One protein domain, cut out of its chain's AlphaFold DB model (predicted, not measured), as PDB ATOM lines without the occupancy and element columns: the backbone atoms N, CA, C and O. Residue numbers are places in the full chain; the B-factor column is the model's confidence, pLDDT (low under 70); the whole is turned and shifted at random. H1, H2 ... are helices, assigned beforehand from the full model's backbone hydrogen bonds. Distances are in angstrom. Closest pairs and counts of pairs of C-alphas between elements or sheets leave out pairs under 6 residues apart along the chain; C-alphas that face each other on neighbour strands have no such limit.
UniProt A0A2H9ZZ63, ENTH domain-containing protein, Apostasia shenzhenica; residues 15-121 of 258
ATOM      1  N   LEU A  15     -54.265 -27.379 -48.631       78.69
ATOM      2  CA  LEU A  15     -53.527 -27.898 -47.485       78.69
ATOM      3  C   LEU A  15     -52.933 -26.764 -46.645       78.69
ATOM      4  O   LEU A  15     -53.024 -26.809 -45.419       78.69
ATOM      5  N   GLU A  16     -52.369 -25.743 -47.289       86.94
ATOM      6  CA  GLU A  16     -51.877 -24.544 -46.604       86.94
ATOM      7  C   GLU A  16     -53.007 -23.761 -45.944       86.94
ATOM      8  O   GLU A  16     -52.911 -23.444 -44.760       86.94
ATOM      9  N   PHE A  17     -54.128 -23.572 -46.645       90.19
ATOM     10  CA  PHE A  17     -55.319 -22.955 -46.064       90.19
ATOM     11  C   PHE A  17     -55.798 -23.706 -44.814       90.19
ATOM     12  O   PHE A  17     -56.050 -23.093 -43.780       90.19
ATOM     13  N   LYS A  18     -55.862 -25.046 -44.860       87.81
ATOM     14  CA  LYS A  18     -56.224 -25.858 -43.686       87.81
ATOM     15  C   LYS A  18     -55.231 -25.700 -42.541       87.81
ATOM     16  O   LYS A  18     -55.658 -25.630 -41.391       87.81
ATOM     17  N   LYS A  19     -53.927 -25.648 -42.828       90.44
ATOM     18  CA  LYS A  19     -52.898 -25.404 -41.806       90.44
ATOM     19  C   LYS A  19     -53.105 -24.038 -41.158       90.44
ATOM     20  O   LYS A  19     -53.219 -23.974 -39.935       90.44
ATOM     21  N   GLN A  20     -53.247 -22.989 -41.961       92.06
ATOM     22  CA  GLN A  20     -53.401 -21.618 -41.484       92.06
ATOM     23  C   GLN A  20     -54.706 -21.417 -40.705       92.06
ATOM     24  O   GLN A  20     -54.680 -20.901 -39.590       92.06
ATOM     25  N   ALA A  21     -55.826 -21.933 -41.214       89.75
ATOM     26  CA  ALA A  21     -57.102 -21.927 -40.504       89.75
ATOM     27  C   ALA A  21     -57.032 -22.726 -39.192       89.75
ATOM     28  O   ALA A  21     -57.603 -22.315 -38.186       89.75
ATOM     29  N   SER A  22     -56.303 -23.850 -39.164       88.00
ATOM     30  CA  SER A  22     -56.137 -24.637 -37.939       88.00
ATOM     31  C   SER A  22     -55.288 -23.927 -36.885       88.00
ATOM     32  O   SER A  22     -55.586 -24.055 -35.701       88.00
ATOM     33  N   PHE A  23     -54.255 -23.184 -37.294       90.00
ATOM     34  CA  PHE A  23     -53.441 -22.389 -36.379       90.00
ATOM     35  C   PHE A  23     -54.273 -21.254 -35.787       90.00
ATOM     36  O   PHE A  23     -54.357 -21.138 -34.569       90.00
ATOM     37  N   PHE A  24     -54.992 -20.524 -36.645       92.88
ATOM     38  CA  PHE A  24     -55.902 -19.461 -36.230       92.88
ATOM     39  C   PHE A  24     -56.968 -19.964 -35.249       92.88
ATOM     40  O   PHE A  24     -57.142 -19.393 -34.180       92.88
ATOM     41  N   LEU A  25     -57.655 -21.070 -35.554       90.94
ATOM     42  CA  LEU A  25     -58.658 -21.640 -34.646       90.94
ATOM     43  C   LEU A  25     -58.050 -22.063 -33.304       90.94
ATOM     44  O   LEU A  25     -58.665 -21.848 -32.264       90.94
ATOM     45  N   ARG A  26     -56.843 -22.647 -33.309       87.75
ATOM     46  CA  ARG A  26     -56.136 -22.989 -32.066       87.75
ATOM     47  C   ARG A  26     -55.835 -21.739 -31.253       87.75
ATOM     48  O   ARG A  26     -56.087 -21.745 -30.057       87.75
ATOM     49  N   GLU A  27     -55.342 -20.684 -31.885       89.75
ATOM     50  CA  GLU A  27     -55.059 -19.404 -31.240       89.75
ATOM     51  C   GLU A  27     -56.325 -18.759 -30.662       89.75
ATOM     52  O   GLU A  27     -56.334 -18.365 -29.501       89.75
ATOM     53  N   GLN A  28     -57.438 -18.766 -31.401       91.38
ATOM     54  CA  GLN A  28     -58.717 -18.258 -30.896       91.38
ATOM     55  C   GLN A  28     -59.237 -19.065 -29.704       91.38
ATOM     56  O   GLN A  28     -59.733 -18.484 -28.745       91.38
ATOM     57  N   ILE A  29     -59.087 -20.394 -29.712       85.12
ATOM     58  CA  ILE A  29     -59.454 -21.234 -28.561       85.12
ATOM     59  C   ILE A  29     -58.569 -20.914 -27.351       85.12
ATOM     60  O   ILE A  29     -59.073 -20.846 -26.233       85.12
ATOM     61  N   LYS A  30     -57.264 -20.703 -27.556       84.25
ATOM     62  CA  LYS A  30     -56.336 -20.310 -26.488       84.25
ATOM     63  C   LYS A  30     -56.720 -18.958 -25.883       84.25
ATOM     64  O   LYS A  30     -56.849 -18.862 -24.668       84.25
ATOM     65  N   ASN A  31     -56.991 -17.965 -26.727       84.56
ATOM     66  CA  ASN A  31     -57.398 -16.628 -26.301       84.56
ATOM     67  C   ASN A  31     -58.759 -16.644 -25.598       84.56
ATOM     68  O   ASN A  31     -58.930 -15.995 -24.572       84.56
ATOM     69  N   ALA A  32     -59.715 -17.422 -26.112       83.75
ATOM     70  CA  ALA A  32     -61.011 -17.601 -25.473       83.75
ATOM     71  C   ALA A  32     -60.873 -18.270 -24.101       83.75
ATOM     72  O   ALA A  32     -61.520 -17.829 -23.162       83.75
ATOM     73  N   ARG A  33     -60.013 -19.289 -23.948       77.94
ATOM     74  CA  ARG A  33     -59.738 -19.889 -22.630       77.94
ATOM     75  C   ARG A  33     -59.117 -18.866 -21.682       77.94
ATOM     76  O   ARG A  33     -59.615 -18.737 -20.577       77.94
ATOM     77  N   LEU A  34     -58.124 -18.097 -22.119       82.06
ATOM     78  CA  LEU A  34     -57.516 -17.041 -21.299       82.06
ATOM     79  C   LEU A  34     -58.528 -15.961 -20.862       82.06
ATOM     80  O   LEU A  34     -58.413 -15.422 -19.771       82.06
ATOM     81  N   ALA A  35     -59.511 -15.636 -21.708       74.44
ATOM     82  CA  ALA A  35     -60.511 -14.604 -21.423       74.44
ATOM     83  C   ALA A  35     -61.743 -15.108 -20.645       74.44
ATOM     84  O   ALA A  35     -62.380 -14.329 -19.943       74.44
ATOM     85  N   LEU A  36     -62.128 -16.378 -20.818       79.31
ATOM     86  CA  LEU A  36     -63.355 -16.963 -20.249       79.31
ATOM     87  C   LEU A  36     -63.096 -17.830 -19.015       79.31
ATOM     88  O   LEU A  36     -64.030 -18.129 -18.276       79.31
ATOM     89  N   THR A  37     -61.862 -18.293 -18.834       74.75
ATOM     90  CA  THR A  37     -61.434 -19.077 -17.676       74.75
ATOM     91  C   THR A  37     -60.229 -18.383 -17.058       74.75
ATOM     92  O   THR A  37     -59.391 -17.882 -17.801       74.75
ATOM     93  N   ASP A  38     -60.108 -18.378 -15.728       73.25
ATOM     94  CA  ASP A  38     -58.965 -17.788 -15.003       73.25
ATOM     95  C   ASP A  38     -57.679 -18.635 -15.161       73.25
ATOM     96  O   ASP A  38     -56.955 -18.902 -14.199       73.25
ATOM     97  N   VAL A  39     -57.428 -19.134 -16.374       79.69
ATOM     98  CA  VAL A  39     -56.289 -19.961 -16.774       79.69
ATOM     99  C   VAL A  39     -55.171 -19.032 -17.214       79.69
ATOM    100  O   VAL A  39     -55.355 -18.228 -18.126       79.69
ATOM    101  N   THR A  40     -53.998 -19.149 -16.598       87.00
ATOM    102  CA  THR A  40     -52.863 -18.280 -16.925       87.00
ATOM    103  C   THR A  40     -52.165 -18.724 -18.222       87.00
ATOM    104  O   THR A  40     -52.256 -19.891 -18.624       87.00
ATOM    105  N   PRO A  41     -51.430 -17.828 -18.914       88.06
ATOM    106  CA  PRO A  41     -50.670 -18.197 -20.110       88.06
ATOM    107  C   PRO A  41     -49.673 -19.337 -19.863       88.06
ATOM    108  O   PRO A  41     -49.486 -20.188 -20.736       88.06
ATOM    109  N   VAL A  42     -49.060 -19.382 -18.673       92.31
ATOM    110  CA  VAL A  42     -48.125 -20.450 -18.307       92.31
ATOM    111  C   VAL A  42     -48.830 -21.788 -18.121       92.31
ATOM    112  O   VAL A  42     -48.339 -22.795 -18.622       92.31
ATOM    113  N   GLU A  43     -50.014 -21.800 -17.503       92.00
ATOM    114  CA  GLU A  43     -50.809 -23.009 -17.294       92.00
ATOM    115  C   GLU A  43     -51.114 -23.676 -18.640       92.00
ATOM    116  O   GLU A  43     -50.855 -24.862 -18.849       92.00
ATOM    117  N   LEU A  44     -51.539 -22.874 -19.615       90.44
ATOM    118  CA  LEU A  44     -51.800 -23.327 -20.974       90.44
ATOM    119  C   LEU A  44     -50.540 -23.858 -21.680       90.44
ATOM    120  O   LEU A  44     -50.602 -24.878 -22.372       90.44
ATOM    121  N   MET A  45     -49.397 -23.185 -21.519       89.00
ATOM    122  CA  MET A  45     -48.126 -23.641 -22.089       89.00
ATOM    123  C   MET A  45     -47.658 -24.958 -21.469       89.00
ATOM    124  O   MET A  45     -47.218 -25.846 -22.198       89.00
ATOM    125  N   THR A  46     -47.794 -25.124 -20.154       92.81
ATOM    126  CA  THR A  46     -47.450 -26.365 -19.453       92.81
ATOM    127  C   THR A  46     -48.396 -27.507 -19.838       92.81
ATOM    128  O   THR A  46     -47.934 -28.624 -20.079       92.81
ATOM    129  N   GLU A  47     -49.703 -27.258 -19.979       90.50
ATOM    130  CA  GLU A  47     -50.662 -28.257 -20.478       90.50
ATOM    131  C   GLU A  47     -50.310 -28.747 -21.888       90.50
ATOM    132  O   GLU A  47     -50.362 -29.954 -22.157       90.50
ATOM    133  N   ASP A  48     -49.963 -27.820 -22.785       89.12
ATOM    134  CA  ASP A  48     -49.600 -28.122 -24.169       89.12
ATOM    135  C   ASP A  48     -48.243 -28.836 -24.257       89.12
ATOM    136  O   ASP A  48     -48.123 -29.814 -24.996       89.12
ATOM    137  N   ALA A  49     -47.248 -28.404 -23.476       90.94
ATOM    138  CA  ALA A  49     -45.920 -29.022 -23.413       90.94
ATOM    139  C   ALA A  49     -45.960 -30.456 -22.860       90.94
ATOM    140  O   ALA A  49     -45.149 -31.294 -23.243       90.94
ATOM    141  N   THR A  50     -46.921 -30.748 -21.979       89.75
ATOM    142  CA  THR A  50     -47.113 -32.069 -21.354       89.75
ATOM    143  C   THR A  50     -48.223 -32.893 -22.010       89.75
ATOM    144  O   THR A  50     -48.573 -33.989 -21.551       89.75
ATOM    145  N   LYS A  51     -48.841 -32.381 -23.078       82.88
ATOM    146  CA  LYS A  51     -49.771 -33.134 -23.922       82.88
ATOM    147  C   LYS A  51     -48.962 -34.219 -24.605       82.88
ATOM    148  O   LYS A  51     -47.975 -33.866 -25.219       82.88
ATOM    149  N   GLY A  52     -49.372 -35.488 -24.484       76.81
ATOM    150  CA  GLY A  52     -48.621 -36.699 -24.876       76.81
ATOM    151  C   GLY A  52     -48.234 -36.824 -26.358       76.81
ATOM    152  O   GLY A  52     -48.530 -37.824 -27.007       76.81
ATOM    153  N   ASN A  53     -47.598 -35.793 -26.898       78.62
ATOM    154  CA  ASN A  53     -46.845 -35.801 -28.123       78.62
ATOM    155  C   ASN A  53     -45.618 -36.718 -27.919       78.62
ATOM    156  O   ASN A  53     -45.079 -36.816 -26.819       78.62
ATOM    157  N   PRO A  54     -45.178 -37.448 -28.956       76.19
ATOM    158  CA  PRO A  54     -43.983 -38.289 -28.853       76.19
ATOM    159  C   PRO A  54     -42.670 -37.501 -28.730       76.19
ATOM    160  O   PRO A  54     -41.626 -38.099 -28.493       76.19
ATOM    161  N   TRP A  55     -42.710 -36.187 -28.959       81.44
ATOM    162  CA  TRP A  55     -41.543 -35.319 -29.073       81.44
ATOM    163  C   TRP A  55     -41.427 -34.412 -27.859       81.44
ATOM    164  O   TRP A  55     -42.438 -33.943 -27.345       81.44
ATOM    165  N   ALA A  56     -40.193 -34.138 -27.440       83.75
ATOM    166  CA  ALA A  56     -39.939 -33.211 -26.349       83.75
ATOM    167  C   ALA A  56     -40.502 -31.810 -26.670       83.75
ATOM    168  O   ALA A  56     -40.515 -31.402 -27.838       83.75
ATOM    169  N   PRO A  57     -40.971 -31.072 -25.652       89.88
ATOM    170  CA  PRO A  57     -41.388 -29.687 -25.823       89.88
ATOM    171  C   PRO A  57     -40.226 -28.812 -26.309       89.88
ATOM    172  O   PRO A  57     -39.063 -29.066 -26.000       89.88
ATOM    173  N   ASP A  58     -40.561 -27.765 -27.068       91.81
ATOM    174  CA  ASP A  58     -39.584 -26.820 -27.613       91.81
ATOM    175  C   ASP A  58     -38.788 -26.113 -26.502       91.81
ATOM    176  O   ASP A  58     -39.333 -25.772 -25.447       91.81
ATOM    177  N   ALA A  59     -37.509 -25.832 -26.760       93.75
ATOM    178  CA  ALA A  59     -36.599 -25.222 -25.794       93.75
ATOM    179  C   ALA A  59     -37.093 -23.847 -25.325       93.75
ATOM    180  O   ALA A  59     -36.985 -23.524 -24.142       93.75
ATOM    181  N   LYS A  60     -37.710 -23.056 -26.215       94.31
ATOM    182  CA  LYS A  60     -38.291 -21.751 -25.855       94.31
ATOM    183  C   LYS A  60     -39.473 -21.904 -24.903       94.31
ATOM    184  O   LYS A  60     -39.616 -21.123 -23.968       94.31
ATOM    185  N   THR A  61     -40.294 -22.933 -25.122       93.69
ATOM    186  CA  THR A  61     -41.427 -23.254 -24.243       93.69
ATOM    187  C   THR A  61     -40.922 -23.679 -22.868       93.69
ATOM    188  O   THR A  61     -41.406 -23.182 -21.855       93.69
ATOM    189  N   MET A  62     -39.898 -24.534 -22.827       94.19
ATOM    190  CA  MET A  62     -39.261 -24.942 -21.575       94.19
ATOM    191  C   MET A  62     -38.646 -23.752 -20.834       94.19
ATOM    192  O   MET A  62     -38.904 -23.591 -19.647       94.19
ATOM    193  N   ALA A  63     -37.915 -22.876 -21.526       95.00
ATOM    194  CA  ALA A  63     -37.317 -21.683 -20.930       95.00
ATOM    195  C   ALA A  63     -38.371 -20.727 -20.350       95.00
ATOM    196  O   ALA A  63     -38.178 -20.187 -19.261       95.00
ATOM    197  N   PHE A  64     -39.497 -20.542 -21.046       94.94
ATOM    198  CA  PHE A  64     -40.607 -19.733 -20.551       94.94
ATOM    199  C   PHE A  64     -41.207 -20.321 -19.267       94.94
ATOM    200  O   PHE A  64     -41.321 -19.609 -18.274       94.94
ATOM    201  N   ILE A  65     -41.517 -21.623 -19.256       95.75
ATOM    202  CA  ILE A  65     -42.061 -22.310 -18.072       95.75
ATOM    203  C   ILE A  65     -41.067 -22.235 -16.906       95.75
ATOM    204  O   ILE A  65     -41.457 -21.916 -15.788       95.75
ATOM    205  N   SER A  66     -39.778 -22.480 -17.158       96.38
ATOM    206  CA  SER A  66     -38.735 -22.391 -16.131       96.38
ATOM    207  C   SER A  66     -38.617 -20.990 -15.540       96.38
ATOM    208  O   SER A  66     -38.403 -20.856 -14.340       96.38
ATOM    209  N   ARG A  67     -38.763 -19.946 -16.361       96.00
ATOM    210  CA  ARG A  67     -38.735 -18.563 -15.885       96.00
ATOM    211  C   ARG A  67     -39.982 -18.213 -15.071       96.00
ATOM    212  O   ARG A  67     -39.848 -17.581 -14.031       96.00
ATOM    213  N   ALA A  68     -41.161 -18.634 -15.519       95.50
ATOM    214  CA  ALA A  68     -42.424 -18.404 -14.815       95.50
ATOM    215  C   ALA A  68     -42.497 -19.159 -13.473       95.50
ATOM    216  O   ALA A  68     -43.092 -18.677 -12.520       95.50
ATOM    217  N   ALA A  69     -41.812 -20.299 -13.347       95.50
ATOM    218  CA  ALA A  69     -41.764 -21.078 -12.109       95.50
ATOM    219  C   ALA A  69     -41.094 -20.364 -10.914       95.50
ATOM    220  O   ALA A  69     -41.147 -20.885  -9.803       95.50
ATOM    221  N   PHE A  70     -40.452 -19.208 -11.120       96.44
ATOM    222  CA  PHE A  70     -39.946 -18.374 -10.024       96.44
ATOM    223  C   PHE A  70     -41.034 -17.506  -9.376       96.44
ATOM    224  O   PHE A  70     -40.816 -16.980  -8.284       96.44
ATOM    225  N   GLU A  71     -42.190 -17.354 -10.019       94.50
ATOM    226  CA  GLU A  71     -43.344 -16.670  -9.446       94.50
ATOM    227  C   GLU A  71     -44.182 -17.660  -8.627       94.50
ATOM    228  O   GLU A  71     -44.394 -18.800  -9.032       94.50
ATOM    229  N   ILE A  72     -44.645 -17.238  -7.449       91.12
ATOM    230  CA  ILE A  72     -45.297 -18.127  -6.470       91.12
ATOM    231  C   ILE A  72     -46.617 -18.692  -7.016       91.12
ATOM    232  O   ILE A  72     -46.869 -19.894  -6.898       91.12
ATOM    233  N   ASP A  73     -47.437 -17.840  -7.634       90.56
ATOM    234  CA  ASP A  73     -48.742 -18.232  -8.175       90.56
ATOM    235  C   ASP A  73     -48.587 -19.181  -9.372       90.56
ATOM    236  O   ASP A  73     -49.238 -20.227  -9.444       90.56
ATOM    237  N   ASP A  74     -47.665 -18.860 -10.279       94.44
ATOM    238  CA  ASP A  74     -47.378 -19.673 -11.459       94.44
ATOM    239  C   ASP A  74     -46.697 -20.995 -11.094       94.44
ATOM    240  O   ASP A  74     -47.018 -22.031 -11.678       94.44
ATOM    241  N   TYR A  75     -45.825 -21.007 -10.084       95.06
ATOM    242  CA  TYR A  75     -45.209 -22.229  -9.574       95.06
ATOM    243  C   TYR A  75     -46.264 -23.268  -9.187       95.06
ATOM    244  O   TYR A  75     -46.198 -24.415  -9.641       95.06
ATOM    245  N   TRP A  76     -47.269 -22.871  -8.397       94.56
ATOM    246  CA  TRP A  76     -48.324 -23.787  -7.962       94.56
ATOM    247  C   TRP A  76     -49.107 -24.361  -9.152       94.56
ATOM    248  O   TRP A  76     -49.321 -25.574  -9.230       94.56
ATOM    249  N   ARG A  77     -49.455 -23.512 -10.128       93.50
ATOM    250  CA  ARG A  77     -50.171 -23.901 -11.358       93.50
ATOM    251  C   ARG A  77     -49.364 -24.898 -12.196       93.50
ATOM    252  O   ARG A  77     -49.891 -25.926 -12.630       93.50
ATOM    253  N   ILE A  78     -48.074 -24.621 -12.401       94.69
ATOM    254  CA  ILE A  78     -47.161 -25.481 -13.167       94.69
ATOM    255  C   ILE A  78     -47.036 -26.851 -12.490       94.69
ATOM    256  O   ILE A  78     -47.185 -27.886 -13.147       94.69
ATOM    257  N   VAL A  79     -46.786 -26.873 -11.176       93.69
ATOM    258  CA  VAL A  79     -46.597 -28.113 -10.410       93.69
ATOM    259  C   VAL A  79     -47.861 -28.963 -10.407       93.69
ATOM    260  O   VAL A  79     -47.770 -30.175 -10.602       93.69
ATOM    261  N   GLU A  80     -49.041 -28.359 -10.263       91.62
ATOM    262  CA  GLU A  80     -50.310 -29.088 -10.291       91.62
ATOM    263  C   GLU A  80     -50.495 -29.859 -11.609       91.62
ATOM    264  O   GLU A  80     -50.860 -31.043 -11.606       91.62
ATOM    265  N   ILE A  81     -50.196 -29.226 -12.748       91.75
ATOM    266  CA  ILE A  81     -50.257 -29.884 -14.059       91.75
ATOM    267  C   ILE A  81     -49.225 -31.005 -14.145       91.75
ATOM    268  O   ILE A  81     -49.560 -32.123 -14.555       91.75
ATOM    269  N   LEU A  82     -47.977 -30.732 -13.760       91.88
ATOM    270  CA  LEU A  82     -46.901 -31.718 -13.828       91.88
ATOM    271  C   LEU A  82     -47.216 -32.944 -12.969       91.88
ATOM    272  O   LEU A  82     -47.104 -34.066 -13.459       91.88
ATOM    273  N   HIS A  83     -47.705 -32.756 -11.744       89.50
ATOM    274  CA  HIS A  83     -48.112 -33.845 -10.856       89.50
ATOM    275  C   HIS A  83     -49.250 -34.680 -11.447       89.50
ATOM    276  O   HIS A  83     -49.169 -35.910 -11.465       89.50
ATOM    277  N   LYS A  84     -50.281 -34.042 -12.020       85.75
ATOM    278  CA  LYS A  84     -51.370 -34.757 -12.709       85.75
ATOM    279  C   LYS A  84     -50.852 -35.614 -13.872       85.75
ATOM    280  O   LYS A  84     -51.391 -36.692 -14.136       85.75
ATOM    281  N   ARG A  85     -49.807 -35.163 -14.576       83.50
ATOM    282  CA  ARG A  85     -49.227 -35.867 -15.734       83.50
ATOM    283  C   ARG A  85     -48.162 -36.898 -15.351       83.50
ATOM    284  O   ARG A  85     -48.019 -37.899 -16.051       83.50
ATOM    285  N   PHE A  86     -47.483 -36.733 -14.219       78.06
ATOM    286  CA  PHE A  86     -46.410 -37.604 -13.728       78.06
ATOM    287  C   PHE A  86     -46.927 -38.864 -13.001       78.06
ATOM    288  O   PHE A  86     -46.307 -39.378 -12.079       78.06
ATOM    289  N   ASN A  87     -48.041 -39.445 -13.451       76.69
ATOM    290  CA  ASN A  87     -48.595 -40.696 -12.909       76.69
ATOM    291  C   ASN A  87     -47.945 -41.962 -13.512       76.69
ATOM    292  O   ASN A  87     -48.571 -43.024 -13.622       76.69
ATOM    293  N   TRP A  88     -46.680 -41.866 -13.934       78.56
ATOM    294  CA  TRP A  88     -45.963 -42.961 -14.593       78.56
ATOM    295  C   TRP A  88     -45.786 -44.170 -13.668       78.56
ATOM    296  O   TRP A  88     -45.896 -45.300 -14.138       78.56
ATOM    297  N   GLY A  89     -45.613 -43.956 -12.358       85.25
ATOM    298  CA  GLY A  89     -45.471 -45.031 -11.371       85.25
ATOM    299  C   GLY A  89     -46.678 -45.972 -11.342       85.25
ATOM    300  O   GLY A  89     -46.521 -47.193 -11.352       85.25
ATOM    301  N   LEU A  90     -47.900 -45.432 -11.434       84.38
ATOM    302  CA  LEU A  90     -49.115 -46.248 -11.509       84.38
ATOM    303  C   LEU A  90     -49.185 -47.044 -12.818       84.38
ATOM    304  O   LEU A  90     -49.586 -48.208 -12.816       84.38
ATOM    305  N   ALA A  91     -48.802 -46.429 -13.940       86.19
ATOM    306  CA  ALA A  91     -48.766 -47.104 -15.233       86.19
ATOM    307  C   ALA A  91     -47.715 -48.226 -15.256       86.19
ATOM    308  O   ALA A  91     -47.999 -49.315 -15.759       86.19
ATOM    309  N   VAL A  92     -46.532 -47.989 -14.683       91.25
ATOM    310  CA  VAL A  92     -45.470 -48.990 -14.534       91.25
ATOM    311  C   VAL A  92     -45.933 -50.132 -13.636       91.25
ATOM    312  O   VAL A  92     -45.822 -51.279 -14.056       91.25
ATOM    313  N   ARG A  93     -46.549 -49.840 -12.483       92.94
ATOM    314  CA  ARG A  93     -47.100 -50.859 -11.576       92.94
ATOM    315  C   ARG A  93     -48.168 -51.725 -12.250       92.94
ATOM    316  O   ARG A  93     -48.087 -52.947 -12.224       92.94
ATOM    317  N   LYS A  94     -49.129 -51.121 -12.957       92.81
ATOM    318  CA  LYS A  94     -50.152 -51.881 -13.705       92.81
ATOM    319  C   LYS A  94     -49.539 -52.763 -14.799       92.81
ATOM    320  O   LYS A  94     -50.017 -53.869 -15.051       92.81
ATOM    321  N   LYS A  95     -48.493 -52.275 -15.476       91.75
ATOM    322  CA  LYS A  95     -47.770 -53.052 -16.491       91.75
ATOM    323  C   LYS A  95     -46.995 -54.206 -15.863       91.75
ATOM    324  O   LYS A  95     -47.106 -55.318 -16.371       91.75
ATOM    325  N   SER A  96     -46.259 -53.972 -14.777       94.31
ATOM    326  CA  SER A  96     -45.499 -55.020 -14.091       94.31
ATOM    327  C   SER A  96     -46.419 -56.090 -13.506       94.31
ATOM    328  O   SER A  96     -46.153 -57.268 -13.708       94.31
ATOM    329  N   GLU A  97     -47.555 -55.719 -12.908       92.88
ATOM    330  CA  GLU A  97     -48.584 -56.669 -12.460       92.88
ATOM    331  C   GLU A  97     -49.122 -57.531 -13.610       92.88
ATOM    332  O   GLU A  97     -49.309 -58.739 -13.455       92.88
ATOM    333  N   ARG A  98     -49.381 -56.932 -14.783       90.25
ATOM    334  CA  ARG A  98     -49.817 -57.693 -15.963       90.25
ATOM    335  C   ARG A  98     -48.731 -58.662 -16.425       90.25
ATOM    336  O   ARG A  98     -49.051 -59.808 -16.721       90.25
ATOM    337  N   VAL A  99     -47.471 -58.225 -16.456       91.25
ATOM    338  CA  VAL A  99     -46.328 -59.090 -16.787       91.25
ATOM    339  C   VAL A  99     -46.218 -60.237 -15.784       91.25
ATOM    340  O   VAL A  99     -46.119 -61.385 -16.204       91.25
ATOM    341  N   LEU A 100     -46.327 -59.962 -14.482       90.81
ATOM    342  CA  LEU A 100     -46.292 -60.978 -13.431       90.81
ATOM    343  C   LEU A 100     -47.400 -62.022 -13.628       90.81
ATOM    344  O   LEU A 100     -47.118 -63.214 -13.649       90.81
ATOM    345  N   LYS A 101     -48.641 -61.585 -13.889       88.12
ATOM    346  CA  LYS A 101     -49.771 -62.484 -14.189       88.12
ATOM    347  C   LYS A 101     -49.515 -63.360 -15.417       88.12
ATOM    348  O   LYS A 101     -49.897 -64.528 -15.416       88.12
ATOM    349  N   MET A 102     -48.869 -62.817 -16.451       86.25
ATOM    350  CA  MET A 102     -48.495 -63.578 -17.648       86.25
ATOM    351  C   MET A 102     -47.378 -64.597 -17.379       86.25
ATOM    352  O   MET A 102     -47.361 -65.644 -18.023       86.25
ATOM    353  N   LEU A 103     -46.460 -64.304 -16.453       86.06
ATOM    354  CA  LEU A 103     -45.387 -65.219 -16.053       86.06
ATOM    355  C   LEU A 103     -45.886 -66.327 -15.116       86.06
ATOM    356  O   LEU A 103     -45.471 -67.473 -15.253       86.06
ATOM    357  N   GLU A 104     -46.795 -66.002 -14.196       85.44
ATOM    358  CA  GLU A 104     -47.338 -66.933 -13.201       85.44
ATOM    359  C   GLU A 104     -48.374 -67.897 -13.809       85.44
ATOM    360  O   GLU A 104     -48.377 -69.093 -13.517       85.44
ATOM    361  N   LYS A 105     -49.254 -67.403 -14.695       69.31
ATOM    362  CA  LYS A 105     -50.355 -68.185 -15.283       69.31
ATOM    363  C   LYS A 105     -50.052 -68.544 -16.738       69.31
ATOM    364  O   LYS A 105     -50.506 -67.883 -17.673       69.31
ATOM    365  N   GLY A 106     -49.365 -69.673 -16.930       73.69
ATOM    366  CA  GLY A 106     -49.036 -70.257 -18.241       73.69
ATOM    367  C   GLY A 106     -50.142 -70.260 -19.325       73.69
ATOM    368  O   GLY A 106     -49.813 -69.986 -20.483       73.69
ATOM    369  N   PRO A 107     -51.440 -70.519 -19.033       78.25
ATOM    370  CA  PRO A 107     -52.485 -70.494 -20.067       78.25
ATOM    371  C   PRO A 107     -52.805 -69.091 -20.613       78.25
ATOM    372  O   PRO A 107     -53.077 -68.969 -21.808       78.25
ATOM    373  N   MET A 108     -52.703 -68.029 -19.800       79.38
ATOM    374  CA  MET A 108     -52.963 -66.643 -20.234       79.38
ATOM    375  C   MET A 108     -51.954 -66.197 -21.301       79.38
ATOM    376  O   MET A 108     -52.300 -65.535 -22.279       79.38
ATOM    377  N   LEU A 109     -50.694 -66.609 -21.146       81.94
ATOM    378  CA  LEU A 109     -49.624 -66.291 -22.086       81.94
ATOM    379  C   LEU A 109     -49.835 -66.962 -23.452       81.94
ATOM    380  O   LEU A 109     -49.496 -66.381 -24.483       81.94
ATOM    381  N   LYS A 110     -50.405 -68.171 -23.482       85.94
ATOM    382  CA  LYS A 110     -50.720 -68.874 -24.734       85.94
ATOM    383  C   LYS A 110     -51.833 -68.162 -25.506       85.94
ATOM    384  O   LYS A 110     -51.677 -67.939 -26.705       85.94
ATOM    385  N   GLU A 111     -52.889 -67.744 -24.812       87.69
ATOM    386  CA  GLU A 111     -54.006 -67.004 -25.405       87.69
ATOM    387  C   GLU A 111     -53.562 -65.652 -25.979       87.69
ATOM    388  O   GLU A 111     -53.783 -65.390 -27.158       87.69
ATOM    389  N   GLU A 112     -52.849 -64.830 -25.202       86.62
ATOM    390  CA  GLU A 112     -52.325 -63.531 -25.662       86.62
ATOM    391  C   GLU A 112     -51.408 -63.683 -26.890       86.62
ATOM    392  O   GLU A 112     -51.462 -62.890 -27.834       86.62
ATOM    393  N   ARG A 113     -50.597 -64.750 -26.943       89.06
ATOM    394  CA  ARG A 113     -49.759 -65.051 -28.115       89.06
ATOM    395  C   ARG A 113     -50.577 -65.439 -29.338       89.06
ATOM    396  O   ARG A 113     -50.221 -65.042 -30.447       89.06
ATOM    397  N   ASP A 114     -51.635 -66.220 -29.167       90.31
ATOM    398  CA  ASP A 114     -52.515 -66.598 -30.271       90.31
ATOM    399  C   ASP A 114     -53.314 -65.391 -30.785       90.31
ATOM    400  O   ASP A 114     -53.428 -65.217 -32.002       90.31
ATOM    401  N   GLN A 115     -53.742 -64.487 -29.896       88.94
ATOM    402  CA  GLN A 115     -54.330 -63.193 -30.262       88.94
ATOM    403  C   GLN A 115     -53.337 -62.320 -31.044       88.94
ATOM    404  O   GLN A 115     -53.666 -61.844 -32.130       88.94
ATOM    405  N   ALA A 116     -52.096 -62.168 -30.565       87.62
ATOM    406  CA  ALA A 116     -51.062 -61.402 -31.263       87.62
ATOM    407  C   ALA A 116     -50.770 -61.973 -32.660       87.62
ATOM    408  O   ALA A 116     -50.752 -61.234 -33.642       87.62
ATOM    409  N   ARG A 117     -50.632 -63.302 -32.783       89.75
ATOM    410  CA  ARG A 117     -50.468 -63.980 -34.084       89.75
ATOM    411  C   ARG A 117     -51.657 -63.737 -35.007       89.75
ATOM    412  O   ARG A 117     -51.450 -63.533 -36.200       89.75
ATOM    413  N   LYS A 118     -52.885 -63.780 -34.486       92.38
ATOM    414  CA  LYS A 118     -54.103 -63.505 -35.257       92.38
ATOM    415  C   LYS A 118     -54.107 -62.072 -35.788       92.38
ATOM    416  O   LYS A 118     -54.377 -61.887 -36.970       92.38
ATOM    417  N   VAL A 119     -53.748 -61.088 -34.960       88.50
ATOM    418  CA  VAL A 119     -53.616 -59.683 -35.375       88.50
ATOM    419  C   VAL A 119     -52.530 -59.532 -36.441       88.50
ATOM    420  O   VAL A 119     -52.815 -59.010 -37.512       88.50
ATOM    421  N   THR A 120     -51.319 -60.055 -36.215       82.81
ATOM    422  CA  THR A 120     -50.219 -59.987 -37.194       82.81
ATOM    423  C   THR A 120     -50.592 -60.628 -38.530       82.81
ATOM    424  O   THR A 120     -50.299 -60.066 -39.577       82.81
ATOM    425  N   ARG A 121     -51.261 -61.786 -38.512       82.69
ATOM    426  CA  ARG A 121     -51.723 -62.465 -39.734       82.69
ATOM    427  C   ARG A 121     -52.892 -61.740 -40.408       82.69
ATOM    428  O   ARG A 121     -53.040 -61.859 -41.618       82.69
TER     429      ARG A 121
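This is residues 15 to 121 of the 258 residues of the protein "ENTH domain-containing protein" of Apostasia shenzhenica (UniProt A0A2H9ZZ63). The model looks like a wide staple: H4 and H5 follow each other nearly in line as a long crossbar, and H1 and H6 are two legs that stick out from its two ends toward the same side. At the H1 end, the short helices H2 and H3 pack with H4 into a small cluster; at the far end H5 and H6 make a bare corner. The printed part has 107 residues with six named helices, H1 to H6 in order along the chain, and no named strand; the class is all helix. It is extended, with a radius of gyration of the C-alphas of 21.1 A and spans of 56 by 42 by 27 A.

H1, residues 15 to 36, touches no helix; residues 15 to 29 stand free. It is close to but not clearly touching H2, residues 41 to 49, at a steep tilt of 46 degrees, opposite ways; their closest C-alphas, of Leu 34 and Pro 41, are 7.0 A apart. H2 and H3, residues 59 to 68, form a helical hairpin and touch at a steep tilt of 41 degrees, the closest C-alphas being those of Val 42 and Ile 65 at 6.3 A. H2 also touches H4, residues 72 to 85, at a shallow tilt of 22 degrees, the same way, with the C-alphas of Glu 43 and Arg 77 closest at 6.0 A. H3 and H4 only just touch, with 3 pairs of C-alphas within 8 A, H4 with residues 74 to 78 alone; the closest C-alphas are those of Ala 68 and Asp 74 at 6.1 A, at a steep tilt of 51 degrees, opposite ways. Packing of the helices is mostly crossed, but only just: 1 of these 3 touching pairs is at a shallow tilt. H4 and H5, residues 88 to 104, meet only through their link. H5 and H6, residues 106 to 121, touch only at the corner and only just, with 3 pairs of C-alphas within 8 A; the C-alphas of Met 102 and Leu 109 are closest at 5.3 A, and the lines are about perpendicular at 72 degrees, only just. H1 and H6 are apart. Every O i to N i+4 pair is within hydrogen-bond range in H1, H2, H3, H4 and H5, and 11 of 12 are in H6.

H1 begins at C-alpha 15, (-53.527, -27.898, -47.485), and measures 31.0 A from first to last C-alpha. H2 and H3 are short; H4 measures 20.4 A and H5 24.1 A, beginning at C-alpha 88, (-45.963, -42.961, -14.593). H6 measures 23.0 A and ends at C-alpha 121, (-51.723, -62.465, -39.734).

The two C-alphas farthest apart, those of Ala 35 and Gly 106, are 56.9 A apart. The printed part has no cut. The link from H2 to H3, 9 residues, is short, and the other links are tight. The mean pLDDT of the printed part is 87.8; residue 105 is under 70.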